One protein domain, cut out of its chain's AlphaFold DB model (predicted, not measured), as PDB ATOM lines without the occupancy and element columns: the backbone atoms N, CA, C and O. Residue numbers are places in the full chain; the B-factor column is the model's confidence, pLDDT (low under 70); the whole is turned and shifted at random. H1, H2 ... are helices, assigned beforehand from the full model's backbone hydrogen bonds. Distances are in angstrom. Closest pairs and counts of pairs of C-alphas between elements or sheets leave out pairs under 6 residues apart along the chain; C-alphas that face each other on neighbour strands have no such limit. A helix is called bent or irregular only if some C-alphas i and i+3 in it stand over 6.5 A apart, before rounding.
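This is residues 615 to 729 of the 817 residues of the protein "Nucleotide exchange factor GrpE" of Acidobacteria bacterium (UniProt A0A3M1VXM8). The model has the shape of a wide V: one arm is an up-and-down bundle of three helices, H2, H1 and H4, set side by side as a triangle, and the other arm is the single helix H3 with the long link of residues 676 to 689 running back alongside it. H3 comes down to meet H4 at the corner of the V, and residues 642 to 648, in the loop between H1 and H2, stick out at the far end of the bundle. The printed part has 115 residues with four named helices, in the order H1, H2, H3, H4, and no named strand; the class is all helix. The whole is loose, with a radius of gyration of the C-alphas of 17.6 A, and flat, with spans of 51 by 41 by 21 A.

H2, the longest helix, holds residues 650 to 675 and measures 37.0 A, from C-alpha 650 at (0.814, 3.037, 72.537) to C-alpha 675 at (6.012, 3.215, 109.147). H1 holds residues 617 to 640 and measures 35.0 A. It has a kink of 30 degrees near residue 624 and is irregular, with C-alphas 619 and 622 standing 7.1 A apart. H3, residues 690 to 712, measures 33.3 A. H4, residues 714 to 729, measures 21.7 A and ends with C-alpha 729 at (-6.376, -1.072, 79.819); it is neither bent nor irregular, but only just: C-alphas 726 and 729 are 6.0 A apart.

H2 and H1 form a helical hairpin. They touch at a shallow tilt of 22 degrees, opposite ways, with the closest C-alphas, those of Arg 670 and Ser 617, 5.2 A apart. H2 also touches H4, opposite ways at a shallow tilt of 4 degrees; their closest C-alphas are those of Ala 655 and Glu 729, 5.2 A apart. H1 touches H4 with residues 619 to 627 alone, the same way at a shallow tilt of 19 degrees, closest at the C-alphas of Leu 620 and Arg 715, 6.2 A. H4 is the hub, touching three helices. H3 and H4 only just touch, and only at the corner by their link, with 3 pairs of C-alphas within 8 A; the closest are those of Lys 710 and Tyr 717, 5.5 A apart, and the tilt is a steep 64 degrees. H3 is apart from H1, and only just apart from H2, at 8.1 A. In H2 and H4 every O i to N i+4 pair is within hydrogen-bond range; in H1 17 of 20 are, and in H3 17 of 19.

The two C-alphas farthest apart, those of Pro 642 and Pro 690, are 53.0 A from each other. The printed part has no cut. The link from H2 to H3, 14 residues, is long; that from H1 to H2, 9 residues, is short, and that from H3 to H4 is tight. The mean pLDDT of the printed part is 79.3, and it is under 70 at residues 643 to 648, 677 to 705 and 708.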
ATOM      1  N   PRO A 615      -4.632  -2.014 109.292       71.56
ATOM      2  CA  PRO A 615      -4.500  -3.250 108.535       71.56
ATOM      3  C   PRO A 615      -3.012  -3.592 108.373       71.56
ATOM      4  O   PRO A 615      -2.218  -2.700 108.042       71.56
ATOM      5  N   PRO A 616      -2.590  -4.841 108.629       77.38
ATOM      6  CA  PRO A 616      -1.207  -5.232 108.427       77.38
ATOM      7  C   PRO A 616      -0.831  -5.074 106.952       77.38
ATOM      8  O   PRO A 616      -1.564  -5.485 106.056       77.38
ATOM      9  N   SER A 617       0.350  -4.507 106.698       81.38
ATOM     10  CA  SER A 617       0.856  -4.237 105.344       81.38
ATOM     11  C   SER A 617       0.914  -5.490 104.458       81.38
ATOM     12  O   SER A 617       0.778  -5.393 103.239       81.38
ATOM     13  N   SER A 618       1.031  -6.667 105.080       83.44
ATOM     14  CA  SER A 618       1.000  -7.979 104.431       83.44
ATOM     15  C   SER A 618      -0.321  -8.305 103.727       83.44
ATOM     16  O   SER A 618      -0.348  -9.180 102.868       83.44
ATOM     17  N   GLU A 619      -1.425  -7.627 104.054       84.44
ATOM     18  CA  GLU A 619      -2.710  -7.804 103.355       84.44
ATOM     19  C   GLU A 619      -2.695  -7.307 101.907       84.44
ATOM     20  O   GLU A 619      -3.624  -7.608 101.160       84.44
ATOM     21  N   LEU A 620      -1.665  -6.550 101.517       89.81
ATOM     22  CA  LEU A 620      -1.475  -6.056 100.154       89.81
ATOM     23  C   LEU A 620      -0.494  -6.906  99.337       89.81
ATOM     24  O   LEU A 620      -0.336  -6.641  98.145       89.81
ATOM     25  N   ASP A 621       0.178  -7.891  99.942       88.69
ATOM     26  CA  ASP A 621       1.259  -8.638  99.290       88.69
ATOM     27  C   ASP A 621       0.751  -9.468  98.102       88.69
ATOM     28  O   ASP A 621       1.344  -9.427  97.024       88.69
ATOM     29  N   ASP A 622      -0.394 -10.137  98.249       90.44
ATOM     30  CA  ASP A 622      -1.030 -10.917  97.180       90.44
ATOM     31  C   ASP A 622      -1.410 -10.038  95.977       90.44
ATOM     32  O   ASP A 622      -1.177 -10.397  94.817       90.44
ATOM     33  N   VAL A 623      -1.956  -8.847  96.235       90.62
ATOM     34  CA  VAL A 623      -2.323  -7.900  95.176       90.62
ATOM     35  C   VAL A 623      -1.086  -7.247  94.550       90.62
ATOM     36  O   VAL A 623      -1.042  -7.060  93.330       90.62
ATOM     37  N   ALA A 624      -0.053  -6.949  95.342       91.75
ATOM     38  CA  ALA A 624       1.222  -6.422  94.859       91.75
ATOM     39  C   ALA A 624       1.919  -7.408  93.913       91.75
ATOM     40  O   ALA A 624       2.347  -7.012  92.822       91.75
ATOM     41  N   GLU A 625       1.988  -8.684  94.304       93.31
ATOM     42  CA  GLU A 625       2.533  -9.776  93.494       93.31
ATOM     43  C   GLU A 625       1.754  -9.937  92.190       93.31
ATOM     44  O   GLU A 625       2.349 -10.047  91.114       93.31
ATOM     45  N   ARG A 626       0.421  -9.865  92.253       92.94
ATOM     46  CA  ARG A 626      -0.431  -9.944  91.065       92.94
ATOM     47  C   ARG A 626      -0.175  -8.798  90.088       92.94
ATOM     48  O   ARG A 626      -0.018  -9.039  88.891       92.94
ATOM     49  N   VAL A 627      -0.086  -7.555  90.565       94.50
ATOM     50  CA  VAL A 627       0.232  -6.400  89.703       94.50
ATOM     51  C   VAL A 627       1.640  -6.528  89.107       94.50
ATOM     52  O   VAL A 627       1.827  -6.242  87.924       94.50
ATOM     53  N   ALA A 628       2.623  -7.007  89.874       94.44
ATOM     54  CA  ALA A 628       3.974  -7.259  89.372       94.44
ATOM     55  C   ALA A 628       4.007  -8.350  88.286       94.44
ATOM     56  O   ALA A 628       4.694  -8.199  87.269       94.44
ATOM     57  N   ALA A 629       3.228  -9.421  88.456       94.94
ATOM     58  CA  ALA A 629       3.066 -10.467  87.451       94.94
ATOM     59  C   ALA A 629       2.441  -9.916  86.157       94.94
ATOM     60  O   ALA A 629       2.923 -10.228  85.068       94.94
ATOM     61  N   ILE A 630       1.438  -9.033  86.261       95.69
ATOM     62  CA  ILE A 630       0.837  -8.349  85.102       95.69
ATOM     63  C   ILE A 630       1.878  -7.491  84.371       95.69
ATOM     64  O   ILE A 630       1.979  -7.574  83.149       95.69
ATOM     65  N   ILE A 631       2.676  -6.697  85.097       95.88
ATOM     66  CA  ILE A 631       3.749  -5.879  84.500       95.88
ATOM     67  C   ILE A 631       4.733  -6.772  83.741       95.88
ATOM     68  O   ILE A 631       5.047  -6.497  82.587       95.88
ATOM     69  N   THR A 632       5.172  -7.865  84.366       96.00
ATOM     70  CA  THR A 632       6.142  -8.798  83.778       96.00
ATOM     71  C   THR A 632       5.590  -9.450  82.511       96.00
ATOM     72  O   THR A 632       6.293  -9.531  81.499       96.00
ATOM     73  N   ALA A 633       4.322  -9.868  82.526       94.12
ATOM     74  CA  ALA A 633       3.662 -10.454  81.365       94.12
ATOM     75  C   ALA A 633       3.502  -9.438  80.220       94.12
ATOM     76  O   ALA A 633       3.809  -9.760  79.073       94.12
ATOM     77  N   LEU A 634       3.102  -8.195  80.518       93.56
ATOM     78  CA  LEU A 634       2.999  -7.128  79.516       93.56
ATOM     79  C   LEU A 634       4.360  -6.757  78.912       93.56
ATOM     80  O   LEU A 634       4.473  -6.585  77.702       93.56
ATOM     81  N   GLU A 635       5.407  -6.641  79.729       92.75
ATOM     82  CA  GLU A 635       6.761  -6.344  79.247       92.75
ATOM     83  C   GLU A 635       7.315  -7.474  78.374       92.75
ATOM     84  O   GLU A 635       7.934  -7.215  77.341       92.75
ATOM     85  N   THR A 636       7.055  -8.726  78.759       91.31
ATOM     86  CA  THR A 636       7.440  -9.911  77.980       91.31
ATOM     87  C   THR A 636       6.700  -9.956  76.648       91.31
ATOM     88  O   THR A 636       7.314 -10.230  75.617       91.31
ATOM     89  N   LEU A 637       5.405  -9.625  76.652       90.25
ATOM     90  CA  LEU A 637       4.598  -9.493  75.446       90.25
ATOM     91  C   LEU A 637       5.200  -8.426  74.517       90.25
ATOM     92  O   LEU A 637       5.570  -8.745  73.396       90.25
ATOM     93  N   VAL A 638       5.417  -7.196  74.993       89.69
ATOM     94  CA  VAL A 638       5.981  -6.104  74.172       89.69
ATOM     95  C   VAL A 638       7.363  -6.432  73.608       89.69
ATOM     96  O   VAL A 638       7.637  -6.117  72.452       89.69
ATOM     97  N   ARG A 639       8.250  -7.039  74.406       87.31
ATOM     98  CA  ARG A 639       9.633  -7.326  73.994       87.31
ATOM     99  C   ARG A 639       9.714  -8.295  72.817       87.31
ATOM    100  O   ARG A 639      10.666  -8.241  72.046       87.31
ATOM    101  N   GLU A 640       8.770  -9.216  72.740       84.44
ATOM    102  CA  GLU A 640       8.864 -10.382  71.867       84.44
ATOM    103  C   GLU A 640       7.771 -10.408  70.792       84.44
ATOM    104  O   GLU A 640       7.728 -11.333  69.982       84.44
ATOM    105  N   LEU A 641       6.913  -9.387  70.758       82.94
ATOM    106  CA  LEU A 641       5.998  -9.156  69.654       82.94
ATOM    107  C   LEU A 641       6.784  -8.739  68.397       82.94
ATOM    108  O   LEU A 641       7.580  -7.796  68.459       82.94
ATOM    109  N   PRO A 642       6.546  -9.384  67.241       70.69
ATOM    110  CA  PRO A 642       7.133  -8.988  65.968       70.69
ATOM    111  C   PRO A 642       6.399  -7.754  65.421       70.69
ATOM    112  O   PRO A 642       5.664  -7.832  64.443       70.69
ATOM    113  N   LEU A 643       6.556  -6.605  66.082       69.81
ATOM    114  CA  LEU A 643       5.987  -5.347  65.602       69.81
ATOM    115  C   LEU A 643       6.832  -4.825  64.438       69.81
ATOM    116  O   LEU A 643       8.045  -4.630  64.573       69.81
ATOM    117  N   GLU A 644       6.194  -4.564  63.298       64.50
ATOM    118  CA  GLU A 644       6.805  -3.768  62.236       64.50
ATOM    119  C   GLU A 644       7.179  -2.387  62.803       64.50
ATOM    120  O   GLU A 644       6.421  -1.795  63.572       64.50
ATOM    121  N   GLN A 645       8.362  -1.872  62.445       52.88
ATOM    122  CA  GLN A 645       8.985  -0.682  63.059       52.88
ATOM    123  C   GLN A 645       8.121   0.600  63.037       52.88
ATOM    124  O   GLN A 645       8.460   1.564  63.722       52.88
ATOM    125  N   GLU A 646       7.022   0.627  62.277       53.69
ATOM    126  CA  GLU A 646       6.124   1.777  62.131       53.69
ATOM    127  C   GLU A 646       4.890   1.756  63.055       53.69
ATOM    128  O   GLU A 646       4.283   2.810  63.265       53.69
ATOM    129  N   VAL A 647       4.527   0.620  63.665       60.19
ATOM    130  CA  VAL A 647       3.363   0.550  64.568       60.19
ATOM    131  C   VAL A 647       3.809   0.855  65.998       60.19
ATOM    132  O   VAL A 647       4.411   0.022  66.674       60.19
ATOM    133  N   GLN A 648       3.535   2.073  66.479       59.78
ATOM    134  CA  GLN A 648       3.811   2.436  67.873       59.78
ATOM    135  C   GLN A 648       2.838   1.697  68.809       59.78
ATOM    136  O   GLN A 648       1.630   1.883  68.676       59.78
ATOM    137  N   PRO A 649       3.324   0.881  69.768       73.25
ATOM    138  CA  PRO A 649       2.471   0.110  70.672       73.25
ATOM    139  C   PRO A 649       1.987   0.983  71.842       73.25
ATOM    140  O   PRO A 649       2.323   0.732  73.003       73.25
ATOM    141  N   ASP A 650       1.253   2.053  71.544       82.25
ATOM    142  CA  ASP A 650       0.814   3.037  72.537       82.25
ATOM    143  C   ASP A 650      -0.138   2.422  73.572       82.25
ATOM    144  O   ASP A 650      -0.011   2.716  74.761       82.25
ATOM    145  N   GLU A 651      -1.043   1.528  73.169       83.94
ATOM    146  CA  GLU A 651      -1.973   0.830  74.067       83.94
ATOM    147  C   GLU A 651      -1.232  -0.078  75.059       83.94
ATOM    148  O   GLU A 651      -1.472  -0.025  76.267       83.94
ATOM    149  N   LEU A 652      -0.266  -0.862  74.573       86.75
ATOM    150  CA  LEU A 652       0.573  -1.724  75.412       86.75
ATOM    151  C   LEU A 652       1.445  -0.902  76.372       86.75
ATOM    152  O   LEU A 652       1.567  -1.243  77.549       86.75
ATOM    153  N   ARG A 653       2.026   0.209  75.897       88.31
ATOM    154  CA  ARG A 653       2.807   1.125  76.743       88.31
ATOM    155  C   ARG A 653       1.947   1.753  77.836       88.31
ATOM    156  O   ARG A 653       2.370   1.764  78.991       88.31
ATOM    157  N   ARG A 654       0.738   2.213  77.502       88.88
ATOM    158  CA  ARG A 654      -0.221   2.753  78.480       88.88
ATOM    159  C   ARG A 654      -0.573   1.722  79.543       88.88
ATOM    160  O   ARG A 654      -0.485   2.045  80.727       88.88
ATOM    161  N   ALA A 655      -0.880   0.484  79.152       91.19
ATOM    162  CA  ALA A 655      -1.167  -0.593  80.098       91.19
ATOM    163  C   ALA A 655       0.017  -0.853  81.054       91.19
ATOM    164  O   ALA A 655      -0.182  -0.928  82.268       91.19
ATOM    165  N   ILE A 656       1.255  -0.893  80.539       93.12
ATOM    166  CA  ILE A 656       2.475  -1.044  81.358       93.12
ATOM    167  C   ILE A 656       2.643   0.135  82.324       93.12
ATOM    168  O   ILE A 656       2.889  -0.062  83.514       93.12
ATOM    169  N   GLU A 657       2.519   1.372  81.845       92.56
ATOM    170  CA  GLU A 657       2.684   2.567  82.677       92.56
ATOM    171  C   GLU A 657       1.628   2.661  83.779       92.56
ATOM    172  O   GLU A 657       1.951   3.019  84.919       92.56
ATOM    173  N   ARG A 658       0.376   2.316  83.465       92.19
ATOM    174  CA  ARG A 658      -0.725   2.252  84.432       92.19
ATOM    175  C   ARG A 658      -0.479   1.177  85.480       92.19
ATOM    176  O   ARG A 658      -0.575   1.482  86.668       92.19
ATOM    177  N   ALA A 659      -0.081  -0.025  85.067       93.56
ATOM    178  CA  ALA A 659       0.256  -1.110  85.984       93.56
ATOM    179  C   ALA A 659       1.440  -0.732  86.896       93.56
ATOM    180  O   ALA A 659       1.357  -0.890  88.112       93.56
ATOM    181  N   ARG A 660       2.503  -0.118  86.353       95.19
ATOM    182  CA  ARG A 660       3.642   0.400  87.138       95.19
ATOM    183  C   ARG A 660       3.241   1.508  88.107       95.19
ATOM    184  O   ARG A 660       3.793   1.599  89.202       95.19
ATOM    185  N   ARG A 661       2.314   2.389  87.717       93.56
ATOM    186  CA  ARG A 661       1.780   3.428  88.608       93.56
ATOM    187  C   ARG A 661       1.029   2.795  89.776       93.56
ATOM    188  O   ARG A 661       1.317   3.164  90.907       93.56
ATOM    189  N   LEU A 662       0.156   1.826  89.504       93.94
ATOM    190  CA  LEU A 662      -0.561   1.085  90.540       93.94
ATOM    191  C   LEU A 662       0.407   0.332  91.461       93.94
ATOM    192  O   LEU A 662       0.278   0.412  92.673       93.94
ATOM    193  N   HIS A 663       1.432  -0.323  90.912       94.62
ATOM    194  CA  HIS A 663       2.436  -1.025  91.715       94.62
ATOM    195  C   HIS A 663       3.209  -0.085  92.652       94.62
ATOM    196  O   HIS A 663       3.378  -0.389  93.829       94.62
ATOM    197  N   ARG A 664       3.626   1.094  92.164       93.19
ATOM    198  CA  ARG A 664       4.253   2.124  93.011       93.19
ATOM    199  C   ARG A 664       3.304   2.648  94.082       93.19
ATOM    200  O   ARG A 664       3.742   2.884  95.200       93.19
ATOM    201  N   GLU A 665       2.029   2.816  93.746       91.00
ATOM    202  CA  GLU A 665       0.996   3.225  94.698       91.00
ATOM    203  C   GLU A 665       0.825   2.178  95.811       91.00
ATOM    204  O   GLU A 665       0.802   2.551  96.979       91.00
ATOM    205  N   ILE A 666       0.815   0.881  95.476       91.88
ATOM    206  CA  ILE A 666       0.770  -0.216  96.458       91.88
ATOM    207  C   ILE A 666       2.003  -0.193  97.368       91.88
ATOM    208  O   ILE A 666       1.853  -0.234  98.584       91.88
ATOM    209  N   ILE A 667       3.212  -0.079  96.801       90.31
ATOM    210  CA  ILE A 667       4.460   0.002  97.585       90.31
ATOM    211  C   ILE A 667       4.423   1.202  98.534       90.31
ATOM    212  O   ILE A 667       4.797   1.079  99.695       90.31
ATOM    213  N   HIS A 668       3.956   2.354  98.054       89.25
ATOM    214  CA  HIS A 668       3.870   3.562  98.863       89.25
ATOM    215  C   HIS A 668       2.859   3.417 100.010       89.25
ATOM    216  O   HIS A 668       3.190   3.742 101.144       89.25
ATOM    217  N   ILE A 669       1.669   2.856  99.756       87.50
ATOM    218  CA  ILE A 669       0.696   2.549 100.820       87.50
ATOM    219  C   ILE A 669       1.293   1.572 101.832       87.50
ATOM    220  O   ILE A 669       1.129   1.749 103.035       87.50
ATOM    221  N   ARG A 670       1.997   0.543 101.355       87.69
ATOM    222  CA  ARG A 670       2.633  -0.459 102.208       87.69
ATOM    223  C   ARG A 670       3.655   0.183 103.150       87.69
ATOM    224  O   ARG A 670       3.592  -0.055 104.351       87.69
ATOM    225  N   ASP A 671       4.531   1.033 102.620       86.31
ATOM    226  CA  ASP A 671       5.538   1.770 103.395       86.31
ATOM    227  C   ASP A 671       4.888   2.723 104.416       86.31
ATOM    228  O   ASP A 671       5.307   2.806 105.569       86.31
ATOM    229  N   GLN A 672       3.791   3.380 104.033       83.62
ATOM    230  CA  GLN A 672       2.991   4.227 104.921       83.62
ATOM    231  C   GLN A 672       2.353   3.442 106.078       83.62
ATOM    232  O   GLN A 672       2.414   3.881 107.229       83.62
ATOM    233  N   LEU A 673       1.789   2.262 105.800       83.06
ATOM    234  CA  LEU A 673       1.223   1.374 106.821       83.06
ATOM    235  C   LEU A 673       2.312   0.807 107.747       83.06
ATOM    236  O   LEU A 673       2.133   0.807 108.967       83.06
ATOM    237  N   GLU A 674       3.457   0.380 107.199       83.50
ATOM    238  CA  GLU A 674       4.596  -0.154 107.966       83.50
ATOM    239  C   GLU A 674       5.211   0.900 108.893       83.50
ATOM    240  O   GLU A 674       5.442   0.638 110.076       83.50
ATOM    241  N   ASN A 675       5.417   2.117 108.385       81.00
ATOM    242  CA  ASN A 675       6.012   3.215 109.147       81.00
ATOM    243  C   ASN A 675       4.998   3.976 110.015       81.00
ATOM    244  O   ASN A 675       5.393   4.886 110.749       81.00
ATOM    245  N   ARG A 676       3.704   3.621 109.949       72.31
ATOM    246  CA  ARG A 676       2.584   4.349 110.579       72.31
ATOM    247  C   ARG A 676       2.584   5.839 110.224       72.31
ATOM    248  O   ARG A 676       2.361   6.701 111.076       72.31
ATOM    249  N   GLN A 677       2.873   6.142 108.964       69.44
ATOM    250  CA  GLN A 677       2.921   7.496 108.426       69.44
ATOM    251  C   GLN A 677       1.764   7.695 107.455       69.44
ATOM    252  O   GLN A 677       1.561   6.891 106.554       69.44
ATOM    253  N   LEU A 678       1.005   8.774 107.641       66.62
ATOM    254  CA  LEU A 678      -0.062   9.172 106.730       66.62
ATOM    255  C   LEU A 678       0.427  10.358 105.899       66.62
ATOM    256  O   LEU A 678       0.525  11.469 106.419       66.62
ATOM    257  N   GLU A 679       0.721  10.129 104.624       67.38
ATOM    258  CA  GLU A 679       0.980  11.203 103.660       67.38
ATOM    259  C   GLU A 679      -0.190  11.258 102.671       67.38
ATOM    260  O   GLU A 679      -0.530  10.263 102.021       67.38
ATOM    261  N   LEU A 680      -0.853  12.414 102.614       64.38
ATOM    262  CA  LEU A 680      -2.028  12.661 101.781       64.38
ATOM    263  C   LEU A 680      -1.673  13.701 100.717       64.38
ATOM    264  O   LEU A 680      -1.710  14.903 100.981       64.38
ATOM    265  N   ASP A 681      -1.378  13.235  99.508       62.53
ATOM    266  CA  ASP A 681      -1.167  14.108  98.354       62.53
ATOM    267  C   ASP A 681      -2.506  14.460  97.701       62.53
ATOM    268  O   ASP A 681      -3.110  13.655  96.989       62.53
ATOM    269  N   LEU A 682      -2.986  15.682  97.942       61.16
ATOM    270  CA  LEU A 682      -4.225  16.191  97.356       61.16
ATOM    271  C   LEU A 682      -3.910  17.036  96.118       61.16
ATOM    272  O   LEU A 682      -3.328  18.116  96.224       61.16
ATOM    273  N   HIS A 683      -4.334  16.575  94.939       62.03
ATOM    274  CA  HIS A 683      -4.243  17.360  93.709       62.03
ATOM    275  C   HIS A 683      -5.631  17.795  93.248       62.03
ATOM    276  O   HIS A 683      -6.464  16.962  92.898       62.03
ATOM    277  N   ILE A 684      -5.878  19.106  93.236       58.78
ATOM    278  CA  ILE A 684      -7.184  19.676  92.903       58.78
ATOM    279  C   ILE A 684      -6.988  20.747  91.839       58.78
ATOM    280  O   ILE A 684      -6.225  21.695  92.028       58.78
ATOM    281  N   GLN A 685      -7.688  20.605  90.717       57.25
ATOM    282  CA  GLN A 685      -7.688  21.614  89.666       57.25
ATOM    283  C   GLN A 685      -8.738  22.680  89.978       57.25
ATOM    284  O   GLN A 685      -9.919  22.374  90.125       57.25
ATOM    285  N   VAL A 686      -8.306  23.939  90.075       54.47
ATOM    286  CA  VAL A 686      -9.183  25.067  90.409       54.47
ATOM    287  C   VAL A 686      -9.413  25.934  89.174       54.47
ATOM    288  O   VAL A 686      -8.475  26.265  88.452       54.47
ATOM    289  N   SER A 687     -10.665  26.331  88.943       57.19
ATOM    290  CA  SER A 687     -11.047  27.312  87.922       57.19
ATOM    291  C   SER A 687     -11.510  28.607  88.590       57.19
ATOM    292  O   SER A 687     -12.242  28.568  89.576       57.19
ATOM    293  N   ALA A 688     -11.133  29.759  88.026       54.34
ATOM    294  CA  ALA A 688     -11.530  31.085  88.517       54.34
ATOM    295  C   ALA A 688     -13.012  31.435  88.257       54.34
ATOM    296  O   ALA A 688     -13.483  32.497  88.661       54.34
ATOM    297  N   SER A 689     -13.762  30.569  87.569       58.56
ATOM    298  CA  SER A 689     -15.192  30.784  87.341       58.56
ATOM    299  C   SER A 689     -16.010  30.598  88.636       58.56
ATOM    300  O   SER A 689     -15.623  29.805  89.496       58.56
ATOM    301  N   PRO A 690     -17.175  31.258  88.787       49.72
ATOM    302  CA  PRO A 690     -18.094  31.005  89.903       49.72
ATOM    303  C   PRO A 690     -18.492  29.523  90.016       49.72
ATOM    304  O   PRO A 690     -18.554  28.977  91.114       49.72
ATOM    305  N   THR A 691     -18.663  28.845  88.876       54.94
ATOM    306  CA  THR A 691     -18.869  27.389  88.784       54.94
ATOM    307  C   THR A 691     -17.631  26.601  89.227       54.94
ATOM    308  O   THR A 691     -17.747  25.551  89.845       54.94
ATOM    309  N   GLY A 692     -16.434  27.130  88.973       58.62
ATOM    310  CA  GLY A 692     -15.156  26.565  89.399       58.62
ATOM    311  C   GLY A 692     -14.982  26.489  90.915       58.62
ATOM    312  O   GLY A 692     -14.353  25.551  91.389       58.62
ATOM    313  N   ARG A 693     -15.590  27.405  91.684       53.75
ATOM    314  CA  ARG A 693     -15.595  27.337  93.161       53.75
ATOM    315  C   ARG A 693     -16.431  26.170  93.692       53.75
ATOM    316  O   ARG A 693     -16.007  25.499  94.624       53.75
ATOM    317  N   MET A 694     -17.586  25.910  93.080       52.28
ATOM    318  CA  MET A 694     -18.419  24.736  93.380       52.28
ATOM    319  C   MET A 694     -17.688  23.434  93.017       52.28
ATOM    320  O   MET A 694     -17.559  22.549  93.856       52.28
ATOM    321  N   ILE A 695     -17.136  23.364  91.797       59.56
ATOM    322  CA  ILE A 695     -16.374  22.203  91.305       59.56
ATOM    323  C   ILE A 695     -15.151  21.941  92.190       59.56
ATOM    324  O   ILE A 695     -14.861  20.794  92.494       59.56
ATOM    325  N   PHE A 696     -14.462  22.985  92.657       62.84
ATOM    326  CA  PHE A 696     -13.323  22.849  93.566       62.84
ATOM    327  C   PHE A 696     -13.685  22.119  94.858       62.84
ATOM    328  O   PHE A 696     -12.925  21.267  95.305       62.84
ATOM    329  N   LEU A 697     -14.822  22.449  95.469       57.88
ATOM    330  CA  LEU A 697     -15.234  21.853  96.738       57.88
ATOM    331  C   LEU A 697     -15.723  20.415  96.559       57.88
ATOM    332  O   LEU A 697     -15.418  19.561  97.389       57.88
ATOM    333  N   GLU A 698     -16.422  20.136  95.459       59.06
ATOM    334  CA  GLU A 698     -16.789  18.771  95.077       59.06
ATOM    335  C   GLU A 698     -15.541  17.918  94.813       59.06
ATOM    336  O   GLU A 698     -15.445  16.792  95.301       59.06
ATOM    337  N   GLU A 699     -14.555  18.475  94.112       63.75
ATOM    338  CA  GLU A 699     -13.271  17.834  93.842       63.75
ATOM    339  C   GLU A 699     -12.442  17.636  95.114       63.75
ATOM    340  O   GLU A 699     -11.944  16.542  95.354       63.75
ATOM    341  N   LEU A 700     -12.361  18.639  95.989       64.06
ATOM    342  CA  LEU A 700     -11.726  18.524  97.302       64.06
ATOM    343  C   LEU A 700     -12.387  17.417  98.127       64.06
ATOM    344  O   LEU A 700     -11.696  16.559  98.670       64.06
ATOM    345  N   GLY A 701     -13.720  17.409  98.194       60.16
ATOM    346  CA  GLY A 701     -14.483  16.376  98.887       60.16
ATOM    347  C   GLY A 701     -14.227  14.987  98.309       60.16
ATOM    348  O   GLY A 701     -14.035  14.037  99.067       60.16
ATOM    349  N   ARG A 702     -14.155  14.866  96.977       66.94
ATOM    350  CA  ARG A 702     -13.833  13.612  96.288       66.94
ATOM    351  C   ARG A 702     -12.424  13.130  96.612       66.94
ATOM    352  O   ARG A 702     -12.284  11.990  97.028       66.94
ATOM    353  N   VAL A 703     -11.406  13.972  96.443       67.56
ATOM    354  CA  VAL A 703     -10.000  13.584  96.643       67.56
ATOM    355  C   VAL A 703      -9.743  13.256  98.115       67.56
ATOM    356  O   VAL A 703      -9.087  12.263  98.414       67.56
ATOM    357  N   VAL A 704     -10.308  14.027  99.049       67.31
ATOM    358  CA  VAL A 704     -10.215  13.723 100.485       67.31
ATOM    359  C   VAL A 704     -10.908  12.402 100.802       67.31
ATOM    360  O   VAL A 704     -10.333  11.582 101.508       67.31
ATOM    361  N   LYS A 705     -12.101  12.156 100.249       68.69
ATOM    362  CA  LYS A 705     -12.797  10.877 100.412       68.69
ATOM    363  C   LYS A 705     -11.995   9.709  99.837       68.69
ATOM    364  O   LYS A 705     -11.842   8.714 100.526       68.69
ATOM    365  N   GLU A 706     -11.461   9.830  98.624       72.62
ATOM    366  CA  GLU A 706     -10.605   8.801  98.019       72.62
ATOM    367  C   GLU A 706      -9.374   8.524  98.884       72.62
ATOM    368  O   GLU A 706      -9.003   7.370  99.085       72.62
ATOM    369  N   ALA A 707      -8.773   9.571  99.446       72.38
ATOM    370  CA  ALA A 707      -7.633   9.429 100.332       72.38
ATOM    371  C   ALA A 707      -8.022   8.768 101.666       72.38
ATOM    372  O   ALA A 707      -7.275   7.937 102.164       72.38
ATOM    373  N   ILE A 708      -9.202   9.060 102.217       69.81
ATOM    374  CA  ILE A 708      -9.740   8.369 103.400       69.81
ATOM    375  C   ILE A 708     -10.004   6.896 103.087       69.81
ATOM    376  O   ILE A 708      -9.528   6.032 103.818       69.81
ATOM    377  N   ASP A 709     -10.719   6.603 101.999       70.94
ATOM    378  CA  ASP A 709     -11.075   5.243 101.588       70.94
ATOM    379  C   ASP A 709      -9.804   4.392 101.373       70.94
ATOM    380  O   ASP A 709      -9.742   3.249 101.826       70.94
ATOM    381  N   LYS A 710      -8.747   4.985 100.793       81.44
ATOM    382  CA  LYS A 710      -7.419   4.376 100.596       81.44
ATOM    383  C   LYS A 710      -6.763   3.872 101.888       81.44
ATOM    384  O   LYS A 710      -6.030   2.890 101.829       81.44
ATOM    385  N   PHE A 711      -6.993   4.518 103.032       75.38
ATOM    386  CA  PHE A 711      -6.428   4.085 104.322       75.38
ATOM    387  C   PHE A 711      -7.445   3.383 105.226       75.38
ATOM    388  O   PHE A 711      -7.041   2.635 106.115       75.38
ATOM    389  N   ALA A 712      -8.744   3.593 105.002       74.50
ATOM    390  CA  ALA A 712      -9.811   2.887 105.703       74.50
ATOM    391  C   ALA A 712      -9.846   1.400 105.328       74.50
ATOM    392  O   ALA A 712      -9.978   0.555 106.213       74.50
ATOM    393  N   ASP A 713      -9.728   1.103 104.030       83.56
ATOM    394  CA  ASP A 713      -9.653  -0.251 103.476       83.56
ATOM    395  C   ASP A 713      -8.697  -0.265 102.262       83.56
ATOM    396  O   ASP A 713      -9.126  -0.184 101.101       83.56
ATOM    397  N   PRO A 714      -7.376  -0.334 102.517       85.94
ATOM    398  CA  PRO A 714      -6.358  -0.299 101.469       85.94
ATOM    399  C   PRO A 714      -6.530  -1.404 100.430       85.94
ATOM    400  O   PRO A 714      -6.287  -1.186  99.240       85.94
ATOM    401  N   ARG A 715      -6.975  -2.589 100.866       89.50
ATOM    402  CA  ARG A 715      -7.173  -3.741  99.992       89.50
ATOM    403  C   ARG A 715      -8.315  -3.484  99.020       89.50
ATOM    404  O   ARG A 715      -8.092  -3.575  97.814       89.50
ATOM    405  N   ALA A 716      -9.498  -3.109  99.508       88.25
ATOM    406  CA  ALA A 716     -10.643  -2.840  98.640       88.25
ATOM    407  C   ALA A 716     -10.363  -1.691  97.656       88.25
ATOM    408  O   ALA A 716     -10.736  -1.769  96.482       88.25
ATOM    409  N   TYR A 717      -9.654  -0.648  98.104       89.50
ATOM    410  CA  TYR A 717      -9.226   0.456  97.245       89.50
ATOM    411  C   TYR A 717      -8.316  -0.020  96.099       89.50
ATOM    412  O   TYR A 717      -8.574   0.279  94.926       89.50
ATOM    413  N   ILE A 718      -7.271  -0.796  96.406       91.81
ATOM    414  CA  ILE A 718      -6.361  -1.328  95.384       91.81
ATOM    415  C   ILE A 718      -7.071  -2.338  94.476       91.81
ATOM    416  O   ILE A 718      -6.865  -2.298  93.263       91.81
ATOM    417  N   GLU A 719      -7.929  -3.207  95.011       91.12
ATOM    418  CA  GLU A 719      -8.703  -4.168  94.217       91.12
ATOM    419  C   GLU A 719      -9.628  -3.460  93.216       91.12
ATOM    420  O   GLU A 719      -9.697  -3.870  92.056       91.12
ATOM    421  N   GLN A 720     -10.258  -2.344  93.599       90.81
ATOM    422  CA  GLN A 720     -11.047  -1.521  92.676       90.81
ATOM    423  C   GLN A 720     -10.183  -0.923  91.553       90.81
ATOM    424  O   GLN A 720     -10.610  -0.822  90.400       90.81
ATOM    425  N   ARG A 721      -8.959  -0.499  91.874       91.44
ATOM    426  CA  ARG A 721      -8.019   0.073  90.896       91.44
ATOM    427  C   ARG A 721      -7.469  -0.999  89.956       91.44
ATOM    428  O   ARG A 721      -7.322  -0.737  88.762       91.44
ATOM    429  N   LEU A 722      -7.217  -2.197  90.477       93.06
ATOM    430  CA  LEU A 722      -6.849  -3.372  89.697       93.06
ATOM    431  C   LEU A 722      -7.988  -3.801  88.764       93.06
ATOM    432  O   LEU A 722      -7.722  -4.076  87.599       93.06
ATOM    433  N   ASP A 723      -9.239  -3.802  89.233       92.44
ATOM    434  CA  ASP A 723     -10.414  -4.078  88.395       92.44
ATOM    435  C   ASP A 723     -10.449  -3.135  87.185       92.44
ATOM    436  O   ASP A 723     -10.457  -3.604  86.051       92.44
ATOM    437  N   ARG A 724     -10.301  -1.817  87.398       91.12
ATOM    438  CA  ARG A 724     -10.232  -0.838  86.293       91.12
ATOM    439  C   ARG A 724      -9.073  -1.097  85.330       91.12
ATOM    440  O   ARG A 724      -9.270  -1.056  84.119       91.12
ATOM    441  N   LEU A 725      -7.874  -1.388  85.850       93.50
ATOM    442  CA  LEU A 725      -6.710  -1.734  85.024       93.50
ATOM    443  C   LEU A 725      -7.014  -2.936  84.118       93.50
ATOM    444  O   LEU A 725      -6.676  -2.919  82.934       93.50
ATOM    445  N   VAL A 726      -7.671  -3.962  84.663       92.75
ATOM    446  CA  VAL A 726      -8.047  -5.168  83.924       92.75
ATOM    447  C   VAL A 726      -9.132  -4.870  82.890       92.75
ATOM    448  O   VAL A 726      -8.994  -5.261  81.731       92.75
ATOM    449  N   THR A 727     -10.203  -4.177  83.280       90.38
ATOM    450  CA  THR A 727     -11.373  -3.968  82.419       90.38
ATOM    451  C   THR A 727     -11.129  -2.971  81.292       90.38
ATOM    452  O   THR A 727     -11.707  -3.128  80.219       90.38
ATOM    453  N   GLU A 728     -10.314  -1.941  81.524       88.12
ATOM    454  CA  GLU A 728     -10.123  -0.841  80.569       88.12
ATOM    455  C   GLU A 728      -8.828  -1.003  79.766       88.12
ATOM    456  O   GLU A 728      -8.854  -0.989  78.538       88.12
ATOM    457  N   GLU A 729      -7.697  -1.190  80.446       90.44
ATOM    458  CA  GLU A 729      -6.376  -1.072  79.819       90.44
ATOM    459  C   GLU A 729      -5.863  -2.427  79.305       90.44
ATOM    460  O   GLU A 729      -5.387  -2.521  78.173       90.44
TER     461      GLU A 729